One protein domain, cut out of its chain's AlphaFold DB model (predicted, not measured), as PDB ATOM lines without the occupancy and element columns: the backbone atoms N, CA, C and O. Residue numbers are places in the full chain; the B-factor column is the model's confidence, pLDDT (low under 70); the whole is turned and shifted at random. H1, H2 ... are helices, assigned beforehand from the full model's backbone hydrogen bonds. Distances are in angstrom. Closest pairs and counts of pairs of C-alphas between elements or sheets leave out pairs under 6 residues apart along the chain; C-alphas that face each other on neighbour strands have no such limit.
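AT A GLANCE: This is residues 26 to 107 of the 298 residues of an uncharacterized protein of bacterium (UniProt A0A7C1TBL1). One long helix, H3, runs nearly the full length of a rod; the short helical hairpin of H1 and H2 packs on its first half through H2, and H4 folds back along its last part. H1 packs on H2, and H4 stays apart from both. The printed part has 82 residues with four named helices, in the order H1, H2, H3, H4, and no named strand; the class is all helix. The whole is loose, with a radius of gyration of the C-alphas of 15.4 A, and spans 53 by 18 by 14 A.

HOW THE PARTS SIT: H3, residues 55 to 84, and H4, residues 88 to 101, touch as a helical hairpin at a shallow tilt of 10 degrees, opposite ways; their closest C-alphas, of Ala 79 and Ala 91, are 4.2 A apart. H2, residues 38 to 46, touches H3 at residues 58 to 69 alone, at a shallow tilt of 29 degrees, opposite ways; the closest C-alphas, of Phe 45 and Ala 58, are 5.1 A apart. H2 and H3 are a helical hairpin too. H1, residues 26 to 34, touches H2 as a third helical hairpin, at a shallow tilt of 15 degrees, opposite ways, with the C-alphas of Gly 29 and Ala 41 closest at 4.2 A. H1 and H3 are close but not clearly touching: their closest C-alphas, of Phe 26 and Ala 58, are 6.4 A apart. In H1, H2, H3 and H4 every O i to N i+4 pair is within hydrogen-bond range.

IN THESE COORDINATES: H3 measures 43.5 A from C-alpha 55 at (45.090, -5.916, -50.619) to C-alpha 84 at (22.520, -18.364, -15.534). H4 measures 19.8 A and ends at C-alpha 101 at (28.346, -18.037, -37.095). H1 measures 12.7 A and H2 12.2 A.

THE WHOLE: The two C-alphas farthest apart, of Ala 51 and Trp 86, are 52.7 A apart. The printed part has no cut. The links H1 to H2 and H3 to H4 are tight, and H2 to H3 is short. No printed residue is under 70 in pLDDT.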
ATOM      1  N   PHE A  26      46.356 -14.428 -49.759       97.88
ATOM      2  CA  PHE A  26      44.957 -14.118 -50.021       97.88
ATOM      3  C   PHE A  26      44.161 -15.398 -50.309       97.88
ATOM      4  O   PHE A  26      43.137 -15.637 -49.665       97.88
ATOM      5  N   GLU A  27      44.648 -16.255 -51.210       97.69
ATOM      6  CA  GLU A  27      44.027 -17.558 -51.490       97.69
ATOM      7  C   GLU A  27      43.974 -18.436 -50.236       97.69
ATOM      8  O   GLU A  27      42.997 -19.151 -50.012       97.69
ATOM      9  N   ARG A  28      44.991 -18.353 -49.367       97.50
ATOM     10  CA  ARG A  28      45.001 -19.058 -48.079       97.50
ATOM     11  C   ARG A  28      43.901 -18.554 -47.150       97.50
ATOM     12  O   ARG A  28      43.279 -19.367 -46.467       97.50
ATOM     13  N   GLY A  29      43.645 -17.247 -47.143       97.81
ATOM     14  CA  GLY A  29      42.533 -16.643 -46.417       97.81
ATOM     15  C   GLY A  29      41.182 -17.145 -46.921       97.81
ATOM     16  O   GLY A  29      40.381 -17.634 -46.126       97.81
ATOM     17  N   GLU A  30      40.946 -17.120 -48.236       98.12
ATOM     18  CA  GLU A  30      39.713 -17.657 -48.836       98.12
ATOM     19  C   GLU A  30      39.532 -19.149 -48.540       98.12
ATOM     20  O   GLU A  30      38.450 -19.586 -48.138       98.12
ATOM     21  N   PHE A  31      40.605 -19.924 -48.681       96.75
ATOM     22  CA  PHE A  31      40.617 -21.347 -48.374       96.75
ATOM     23  C   PHE A  31      40.287 -21.620 -46.896       96.75
ATOM     24  O   PHE A  31      39.515 -22.528 -46.589       96.75
ATOM     25  N   ALA A  32      40.815 -20.818 -45.968       96.50
ATOM     26  CA  ALA A  32      40.504 -20.935 -44.546       96.50
ATOM     27  C   ALA A  32      39.039 -20.577 -44.230       96.50
ATOM     28  O   ALA A  32      38.398 -21.291 -43.457       96.50
ATOM     29  N   VAL A  33      38.469 -19.548 -44.876       97.00
ATOM     30  CA  VAL A  33      37.038 -19.206 -44.742       97.00
ATOM     31  C   VAL A  33      36.146 -20.363 -45.192       97.00
ATOM     32  O   VAL A  33      35.188 -20.692 -44.497       97.00
ATOM     33  N   GLN A  34      36.471 -21.020 -46.309       96.00
ATOM     34  CA  GLN A  34      35.717 -22.180 -46.813       96.00
ATOM     35  C   GLN A  34      35.736 -23.376 -45.852       96.00
ATOM     36  O   GLN A  34      34.847 -24.223 -45.897       96.00
ATOM     37  N   ARG A  35      36.745 -23.453 -44.980       95.38
ATOM     38  CA  ARG A  35      36.873 -24.479 -43.937       95.38
ATOM     39  C   ARG A  35      36.326 -24.032 -42.581       95.38
ATOM     40  O   ARG A  35      36.545 -24.725 -41.590       95.38
ATOM     41  N   ASP A  36      35.664 -22.877 -42.538       96.00
ATOM     42  CA  ASP A  36      35.204 -22.208 -41.324       96.00
ATOM     43  C   ASP A  36      36.322 -21.956 -40.292       96.00
ATOM     44  O   ASP A  36      36.037 -21.776 -39.110       96.00
ATOM     45  N   ASP A  37      37.595 -21.907 -40.694       96.19
ATOM     46  CA  ASP A  37      38.718 -21.576 -39.810       96.19
ATOM     47  C   ASP A  37      38.950 -20.060 -39.805       96.19
ATOM     48  O   ASP A  37      39.828 -19.521 -40.482       96.19
ATOM     49  N   LEU A  38      38.100 -19.353 -39.056       97.12
ATOM     50  CA  LEU A  38      38.088 -17.889 -39.026       97.12
ATOM     51  C   LEU A  38      39.389 -17.285 -38.474       97.12
ATOM     52  O   LEU A  38      39.790 -16.211 -38.917       97.12
ATOM     53  N   LEU A  39      40.072 -17.965 -37.546       96.62
ATOM     54  CA  LEU A  39      41.347 -17.482 -37.005       96.62
ATOM     55  C   LEU A  39      42.458 -17.568 -38.051       96.62
ATOM     56  O   LEU A  39      43.197 -16.600 -38.237       96.62
ATOM     57  N   MET A  40      42.551 -18.699 -38.753       96.56
ATOM     58  CA  MET A  40      43.508 -18.852 -39.847       96.56
ATOM     59  C   MET A  40      43.204 -17.882 -40.990       96.56
ATOM     60  O   MET A  40      44.123 -17.273 -41.532       96.56
ATOM     61  N   ALA A  41      41.923 -17.694 -41.322       97.81
ATOM     62  CA  ALA A  41      41.495 -16.747 -42.345       97.81
ATOM     63  C   ALA A  41      41.932 -15.316 -42.017       97.81
ATOM     64  O   ALA A  41      42.543 -14.659 -42.857       97.81
ATOM     65  N   LEU A  42      41.671 -14.854 -40.790       98.12
ATOM     66  CA  LEU A  42      42.064 -13.517 -40.345       98.12
ATOM     67  C   LEU A  42      43.582 -13.327 -40.430       98.12
ATOM     68  O   LEU A  42      44.048 -12.361 -41.029       98.12
ATOM     69  N   HIS A  43      44.352 -14.293 -39.916       98.00
ATOM     70  CA  HIS A  43      45.812 -14.247 -39.976       98.00
ATOM     71  C   HIS A  43      46.343 -14.206 -41.418       98.00
ATOM     72  O   HIS A  43      47.270 -13.455 -41.715       98.00
ATOM     73  N   ALA A  44      45.752 -14.991 -42.321       98.00
ATOM     74  CA  ALA A  44      46.150 -15.033 -43.722       98.00
ATOM     75  C   ALA A  44      45.823 -13.723 -44.461       98.00
ATOM     76  O   ALA A  44      46.675 -13.211 -45.187       98.00
ATOM     77  N   PHE A  45      44.644 -13.132 -44.231       98.44
ATOM     78  CA  PHE A  45      44.292 -11.833 -44.815       98.44
ATOM     79  C   PHE A  45      45.157 -10.687 -44.275       98.44
ATOM     80  O   PHE A  45      45.554  -9.815 -45.049       98.44
ATOM     81  N   ASP A  46      45.508 -10.700 -42.987       98.12
ATOM     82  CA  ASP A  46      46.431  -9.721 -42.396       98.12
ATOM     83  C   ASP A  46      47.868  -9.860 -42.922       98.12
ATOM     84  O   ASP A  46      48.624  -8.887 -42.925       98.12
ATOM     85  N   ALA A  47      48.249 -11.046 -43.404       98.00
ATOM     86  CA  ALA A  47      49.557 -11.292 -44.002       98.00
ATOM     87  C   ALA A  47      49.681 -10.793 -45.456       98.00
ATOM     88  O   ALA A  47      50.787 -10.805 -46.002       98.00
ATOM     89  N   VAL A  48      48.589 -10.356 -46.098       98.12
ATOM     90  CA  VAL A  48      48.624  -9.836 -47.474       98.12
ATOM     91  C   VAL A  48      49.377  -8.494 -47.501       98.12
ATOM     92  O   VAL A  48      48.938  -7.535 -46.861       98.12
ATOM     93  N   PRO A  49      50.489  -8.367 -48.254       97.69
ATOM     94  CA  PRO A  49      51.250  -7.121 -48.313       97.69
ATOM     95  C   PRO A  49      50.429  -5.965 -48.893       97.69
ATOM     96  O   PRO A  49      49.671  -6.154 -49.838       97.69
ATOM     97  N   VAL A  50      50.659  -4.736 -48.422       97.94
ATOM     98  CA  VAL A  50      49.961  -3.528 -48.921       97.94
ATOM     99  C   VAL A  50      50.181  -3.294 -50.423       97.94
ATOM    100  O   VAL A  50      49.314  -2.756 -51.105       97.94
ATOM    101  N   ALA A  51      51.330  -3.721 -50.957       97.62
ATOM    102  CA  ALA A  51      51.643  -3.637 -52.384       97.62
ATOM    103  C   ALA A  51      50.923  -4.699 -53.241       97.62
ATOM    104  O   ALA A  51      51.004  -4.651 -54.468       97.62
ATOM    105  N   HIS A  52      50.255  -5.677 -52.621       97.69
ATOM    106  CA  HIS A  52      49.568  -6.744 -53.334       97.69
ATOM    107  C   HIS A  52      48.303  -6.206 -54.030       97.69
ATOM    108  O   HIS A  52      47.517  -5.505 -53.388       97.69
ATOM    109  N   PRO A  53      48.026  -6.568 -55.300       98.06
ATOM    110  CA  PRO A  53      46.855  -6.063 -56.028       98.06
ATOM    111  C   PRO A  53      45.515  -6.331 -55.326       98.06
ATOM    112  O   PRO A  53      44.600  -5.520 -55.420       98.06
ATOM    113  N   ARG A  54      45.412  -7.446 -54.588       98.25
ATOM    114  CA  ARG A  54      44.205  -7.847 -53.833       98.25
ATOM    115  C   ARG A  54      44.169  -7.334 -52.389       98.25
ATOM    116  O   ARG A  54      43.345  -7.788 -51.603       98.25
ATOM    117  N   TYR A  55      45.064  -6.430 -51.992       97.94
ATOM    118  CA  TYR A  55      45.090  -5.916 -50.619       97.94
ATOM    119  C   TYR A  55      43.760  -5.270 -50.168       97.94
ATOM    120  O   TYR A  55      43.313  -5.579 -49.061       97.94
ATOM    121  N   PRO A  56      43.070  -4.437 -50.981       97.94
ATOM    122  CA  PRO A  56      41.772  -3.880 -50.589       97.94
ATOM    123  C   PRO A  56      40.723  -4.963 -50.299       97.94
ATOM    124  O   PRO A  56      40.031  -4.890 -49.282       97.94
ATOM    125  N   ASP A  57      40.671  -5.999 -51.139       98.00
ATOM    126  CA  ASP A  57      39.780  -7.147 -50.953       98.00
ATOM    127  C   ASP A  57      40.144  -7.922 -49.679       98.00
ATOM    128  O   ASP A  57      39.259  -8.310 -48.919       98.00
ATOM    129  N   ALA A  58      41.444  -8.095 -49.402       97.88
ATOM    130  CA  ALA A  58      41.935  -8.780 -48.205       97.88
ATOM    131  C   ALA A  58      41.469  -8.063 -46.935       97.88
ATOM    132  O   ALA A  58      40.977  -8.690 -45.999       97.88
ATOM    133  N   ARG A  59      41.574  -6.728 -46.915       98.38
ATOM    134  CA  ARG A  59      41.111  -5.907 -45.789       98.38
ATOM    135  C   ARG A  59      39.602  -5.988 -45.603       98.38
ATOM    136  O   ARG A  59      39.147  -6.086 -44.466       98.38
ATOM    137  N   ALA A  60      38.831  -5.965 -46.689       97.88
ATOM    138  CA  ALA A  60      37.384  -6.129 -46.617       97.88
ATOM    139  C   ALA A  60      36.997  -7.515 -46.068       97.88
ATOM    140  O   ALA A  60      36.145  -7.613 -45.183       97.88
ATOM    141  N   ALA A  61      37.668  -8.574 -46.533       97.94
ATOM    142  CA  ALA A  61      37.459  -9.936 -46.057       97.94
ATOM    143  C   ALA A  61      37.835 -10.099 -44.573       97.94
ATOM    144  O   ALA A  61      37.054 -10.669 -43.811       97.94
ATOM    145  N   ALA A  62      38.965  -9.534 -44.135       97.94
ATOM    146  CA  ALA A  62      39.374  -9.524 -42.729       97.94
ATOM    147  C   ALA A  62      38.305  -8.883 -41.827       97.94
ATOM    148  O   ALA A  62      37.892  -9.482 -40.836       97.94
ATOM    149  N   VAL A  63      37.772  -7.716 -42.212       97.94
ATOM    150  CA  VAL A  63      36.695  -7.041 -41.462       97.94
ATOM    151  C   VAL A  63      35.432  -7.904 -41.380       97.94
ATOM    152  O   VAL A  63      34.802  -7.975 -40.324       97.94
ATOM    153  N   ALA A  64      35.054  -8.589 -42.462       97.88
ATOM    154  CA  ALA A  64      33.904  -9.493 -42.451       97.88
ATOM    155  C   ALA A  64      34.116 -10.687 -41.499       97.88
ATOM    156  O   ALA A  64      33.209 -11.052 -40.745       97.88
ATOM    157  N   VAL A  65      35.325 -11.262 -41.484       97.94
ATOM    158  CA  VAL A  65      35.707 -12.335 -40.552       97.94
ATOM    159  C   VAL A  65      35.636 -11.850 -39.100       97.94
ATOM    160  O   VAL A  65      35.005 -12.506 -38.270       97.94
ATOM    161  N   GLU A  66      36.190 -10.675 -38.792       97.94
ATOM    162  CA  GLU A  66      36.127 -10.072 -37.453       97.94
ATOM    163  C   GLU A  66      34.684  -9.841 -36.982       97.94
ATOM    164  O   GLU A  66      34.345 -10.138 -35.832       97.94
ATOM    165  N   GLN A  67      33.812  -9.335 -37.859       98.00
ATOM    166  CA  GLN A  67      32.395  -9.131 -37.546       98.00
ATOM    167  C   GLN A  67      31.688 -10.456 -37.236       98.00
ATOM    168  O   GLN A  67      30.948 -10.539 -36.251       98.00
ATOM    169  N   ARG A  68      31.955 -11.507 -38.022       97.88
ATOM    170  CA  ARG A  68      31.417 -12.858 -37.797       97.88
ATOM    171  C   ARG A  68      31.884 -13.423 -36.449       97.88
ATOM    172  O   ARG A  68      31.064 -13.913 -35.669       97.88
ATOM    173  N   MET A  69      33.171 -13.273 -36.121       97.38
ATOM    174  CA  MET A  69      33.731 -13.676 -34.824       97.38
ATOM    175  C   MET A  69      33.095 -12.910 -33.657       97.38
ATOM    176  O   MET A  69      32.678 -13.529 -32.677       97.38
ATOM    177  N   ARG A  70      32.967 -11.581 -33.767       98.00
ATOM    178  CA  ARG A  70      32.316 -10.744 -32.747       98.00
ATOM    179  C   ARG A  70      30.873 -11.178 -32.519       98.00
ATOM    180  O   ARG A  70      30.466 -11.363 -31.375       98.00
ATOM    181  N   ARG A  71      30.116 -11.418 -33.594       97.88
ATOM    182  CA  ARG A  71      28.724 -11.867 -33.493       97.88
ATOM    183  C   ARG A  71      28.602 -13.221 -32.794       97.88
ATOM    184  O   ARG A  71      27.696 -13.410 -31.986       97.88
ATOM    185  N   CYS A  72      29.516 -14.152 -33.068       97.75
ATOM    186  CA  CYS A  72      29.586 -15.430 -32.356       97.75
ATOM    187  C   CYS A  72      29.846 -15.229 -30.850       97.75
ATOM    188  O   CYS A  72      29.163 -15.830 -30.022       97.75
ATOM    189  N   GLN A  73      30.780 -14.345 -30.481       97.88
ATOM    190  CA  GLN A  73      31.091 -14.037 -29.079       97.88
ATOM    191  C   GLN A  73      29.911 -13.393 -28.336       97.88
ATOM    192  O   GLN A  73      29.645 -13.758 -27.193       97.88
ATOM    193  N   GLU A  74      29.174 -12.483 -28.978       97.25
ATOM    194  CA  GLU A  74      27.946 -11.899 -28.419       97.25
ATOM    195  C   GLU A  74      26.898 -12.976 -28.108       97.25
ATOM    196  O   GLU A  74      26.367 -13.014 -27.000       97.25
ATOM    197  N   LEU A  75      26.653 -13.890 -29.054       98.06
ATOM    198  CA  LEU A  75      25.700 -14.992 -28.885       98.06
ATOM    199  C   LEU A  75      26.136 -15.978 -27.790       98.06
ATOM    200  O   LEU A  75      25.300 -16.492 -27.050       98.06
ATOM    201  N   LEU A  76      27.442 -16.224 -27.652       97.81
ATOM    202  CA  LEU A  76      27.994 -17.016 -26.551       97.81
ATOM    203  C   LEU A  76      27.730 -16.356 -25.191       97.81
ATOM    204  O   LEU A  76      27.317 -17.036 -24.253       97.81
ATOM    205  N   LEU A  77      27.943 -15.042 -25.068       97.56
ATOM    206  CA  LEU A  77      27.659 -14.308 -23.830       97.56
ATOM    207  C   LEU A  77      26.160 -14.307 -23.503       97.56
ATOM    208  O   LEU A  77      25.794 -14.572 -22.359       97.56
ATOM    209  N   GLU A  78      25.305 -14.081 -24.503       97.38
ATOM    210  CA  GLU A  78      23.844 -14.182 -24.384       97.38
ATOM    211  C   GLU A  78      23.435 -15.566 -23.858       97.38
ATOM    212  O   GLU A  78      22.721 -15.665 -22.860       97.38
ATOM    213  N   ALA A  79      23.964 -16.639 -24.452       97.94
ATOM    214  CA  ALA A  79      23.700 -18.003 -24.007       97.94
ATOM    215  C   ALA A  79      24.134 -18.255 -22.556       97.94
ATOM    216  O   ALA A  79      23.400 -18.876 -21.786       97.94
ATOM    217  N   LEU A  80      25.314 -17.770 -22.155       96.94
ATOM    218  CA  LEU A  80      25.805 -17.922 -20.783       96.94
ATOM    219  C   LEU A  80      24.935 -17.161 -19.773       96.94
ATOM    220  O   LEU A  80      24.676 -17.678 -18.683       96.94
ATOM    221  N   MET A  81      24.446 -15.971 -20.135       93.50
ATOM    222  CA  MET A  81      23.496 -15.216 -19.316       93.50
ATOM    223  C   MET A  81      22.164 -15.960 -19.171       93.50
ATOM    224  O   MET A  81      21.736 -16.211 -18.044       93.50
ATOM    225  N   LEU A  82      21.563 -16.399 -20.282       93.38
ATOM    226  CA  LEU A  82      20.312 -17.171 -20.297       93.38
ATOM    227  C   LEU A  82      20.425 -18.452 -19.462       93.38
ATOM    228  O   LEU A  82      19.552 -18.768 -18.651       93.38
ATOM    229  N   ARG A  83      21.555 -19.155 -19.574       94.25
ATOM    230  CA  ARG A  83      21.852 -20.346 -18.774       94.25
ATOM    231  C   ARG A  83      21.939 -20.038 -17.273       94.25
ATOM    232  O   ARG A  83      21.501 -20.849 -16.449       94.25
ATOM    233  N   GLY A  84      22.491 -18.879 -16.909       86.25
ATOM    234  CA  GLY A  84      22.520 -18.364 -15.534       86.25
ATOM    235  C   GLY A  84      21.138 -17.984 -14.988       86.25
ATOM    236  O   GLY A  84      20.913 -18.050 -13.778       86.25
ATOM    237  N   GLU A  85      20.205 -17.651 -15.878       86.00
ATOM    238  CA  GLU A  85      18.794 -17.373 -15.589       86.00
ATOM    239  C   GLU A  85      17.898 -18.621 -15.630       86.00
ATOM    240  O   GLU A  85      16.693 -18.491 -15.432       86.00
ATOM    241  N   TRP A  86      18.464 -19.820 -15.836       86.94
ATOM    242  CA  TRP A  86      17.728 -21.090 -15.997       86.94
ATOM    243  C   TRP A  86      16.831 -21.148 -17.244       86.94
ATOM    244  O   TRP A  86      15.928 -21.976 -17.330       86.94
ATOM    245  N   ARG A  87      17.104 -20.305 -18.240       88.19
ATOM    246  CA  ARG A  87      16.412 -20.281 -19.536       88.19
ATOM    247  C   ARG A  87      17.172 -21.144 -20.539       88.19
ATOM    248  O   ARG A  87      17.697 -20.655 -21.535       88.19
ATOM    249  N   ASP A  88      17.301 -22.433 -20.224       93.94
ATOM    250  CA  ASP A  88      18.212 -23.339 -20.935       93.94
ATOM    251  C   ASP A  88      17.783 -23.608 -22.398       93.94
ATOM    252  O   ASP A  88      18.652 -23.788 -23.248       93.94
ATOM    253  N   GLU A  89      16.481 -23.585 -22.723       94.06
ATOM    254  CA  GLU A  89      15.986 -23.720 -24.111       94.06
ATOM    255  C   GLU A  89      16.465 -22.554 -24.993       94.06
ATOM    256  O   GLU A  89      17.032 -22.763 -26.066       94.06
ATOM    257  N   GLU A  90      16.315 -21.324 -24.501       94.69
ATOM    258  CA  GLU A  90      16.765 -20.113 -25.194       94.69
ATOM    259  C   GLU A  90      18.294 -20.035 -25.250       94.69
ATOM    260  O   GLU A  90      18.872 -19.641 -26.265       94.69
ATOM    261  N   ALA A  91      18.972 -20.456 -24.174       97.06
ATOM    262  CA  ALA A  91      20.425 -20.563 -24.157       97.06
ATOM    263  C   ALA A  91      20.915 -21.525 -25.249       97.06
ATOM    264  O   ALA A  91      21.853 -21.205 -25.977       97.06
ATOM    265  N   LEU A  92      20.261 -22.682 -25.401       97.81
ATOM    266  CA  LEU A  92      20.586 -23.659 -26.436       97.81
ATOM    267  C   LEU A  92      20.363 -23.095 -27.844       97.81
ATOM    268  O   LEU A  92      21.203 -23.294 -28.725       97.81
ATOM    269  N   GLU A  93      19.279 -22.353 -28.068       97.94
ATOM    270  CA  GLU A  93      19.039 -21.671 -29.341       97.94
ATOM    271  C   GLU A  93      20.121 -20.620 -29.643       97.94
ATOM    272  O   GLU A  93      20.642 -20.566 -30.761       97.94
ATOM    273  N   ALA A  94      20.520 -19.815 -28.655       98.00
ATOM    274  CA  ALA A  94      21.619 -18.861 -28.797       98.00
ATOM    275  C   ALA A  94      22.954 -19.556 -29.133       98.00
ATOM    276  O   ALA A  94      23.653 -19.114 -30.048       98.00
ATOM    277  N   LEU A  95      23.274 -20.688 -28.490       98.31
ATOM    278  CA  LEU A  95      24.469 -21.483 -28.808       98.31
ATOM    279  C   LEU A  95      24.432 -22.045 -30.236       98.31
ATOM    280  O   LEU A  95      25.435 -21.988 -30.945       98.31
ATOM    281  N   ARG A  96      23.280 -22.542 -30.697       98.06
ATOM    282  CA  ARG A  96      23.115 -23.032 -32.076       98.06
ATOM    283  C   ARG A  96      23.250 -21.903 -33.099       98.06
ATOM    284  O   ARG A  96      23.915 -22.078 -34.118       98.06
ATOM    285  N   ARG A  97      22.715 -20.708 -32.814       98.19
ATOM    286  CA  ARG A  97      22.964 -19.510 -33.640       98.19
ATOM    287  C   ARG A  97      24.454 -19.155 -33.666       98.19
ATOM    288  O   ARG A  97      24.975 -18.841 -34.735       98.19
ATOM    289  N   ALA A  98      25.154 -19.247 -32.532       97.94
ATOM    290  CA  ALA A  98      26.601 -19.033 -32.473       97.94
ATOM    291  C   ALA A  98      27.368 -20.059 -33.326       97.94
ATOM    292  O   ALA A  98      28.349 -19.694 -33.972       97.94
ATOM    293  N   GLN A  99      26.889 -21.306 -33.392       97.88
ATOM    294  CA  GLN A  99      27.491 -22.380 -34.190       97.88
ATOM    295  C   GLN A  99      27.378 -22.117 -35.687       97.88
ATOM    296  O   GLN A  99      28.341 -22.333 -36.410       97.88
ATOM    297  N   VAL A 100      26.251 -21.573 -36.151       97.44
ATOM    298  CA  VAL A 100      26.115 -21.128 -37.550       97.44
ATOM    299  C   VAL A 100      27.126 -20.017 -37.868       97.44
ATOM    300  O   VAL A 100      27.728 -19.995 -38.944       97.44
ATOM    301  N   GLN A 101      27.360 -19.105 -36.919       97.56
ATOM    302  CA  GLN A 101      28.346 -18.037 -37.095       97.56
ATOM    303  C   GLN A 101      29.783 -18.555 -37.074       97.56
ATOM    304  O   GLN A 101      30.605 -18.013 -37.793       97.56
ATOM    305  N   TRP A 102      30.121 -19.583 -36.300       97.06
ATOM    306  CA  TRP A 102      31.480 -20.124 -36.291       97.06
ATOM    307  C   TRP A 102      31.477 -21.620 -35.940       97.06
ATOM    308  O   TRP A 102      31.646 -21.986 -34.774       97.06
ATOM    309  N   PRO A 103      31.312 -22.503 -36.943       96.25
ATOM    310  CA  PRO A 103      31.177 -23.943 -36.715       96.25
ATOM    311  C   PRO A 103      32.382 -24.581 -36.019       96.25
ATOM    312  O   PRO A 103      32.222 -25.488 -35.205       96.25
ATOM    313  N   SER A 104      33.586 -24.088 -36.314       94.81
ATOM    314  CA  SER A 104      34.847 -24.593 -35.760       94.81
ATOM    315  C   SER A 104      35.245 -23.958 -34.419       94.81
ATOM    316  O   SER A 104      36.357 -24.195 -33.943       94.81
ATOM    317  N   GLN A 105      34.373 -23.154 -33.789       95.94
ATOM    318  CA  GLN A 105      34.689 -22.474 -32.531       95.94
ATOM    319  C   GLN A 105      35.123 -23.497 -31.454       95.94
ATOM    320  O   GLN A 105      34.379 -24.438 -31.146       95.94
ATOM    321  N   PRO A 106      36.311 -23.326 -30.837       94.25
ATOM    322  CA  PRO A 106      36.792 -24.254 -29.823       94.25
ATOM    323  C   PRO A 106      35.932 -24.257 -28.554       94.25
ATOM    324  O   PRO A 106      35.947 -23.325 -27.751       94.25
ATOM    325  N   GLY A 107      35.251 -25.377 -28.311       94.56
ATOM    326  CA  GLY A 107      34.491 -25.615 -27.082       94.56
ATOM    327  C   GLY A 107      32.998 -25.294 -27.159       94.56
ATOM    328  O   GLY A 107      32.282 -25.696 -26.246       94.56
TER     329      GLY A 107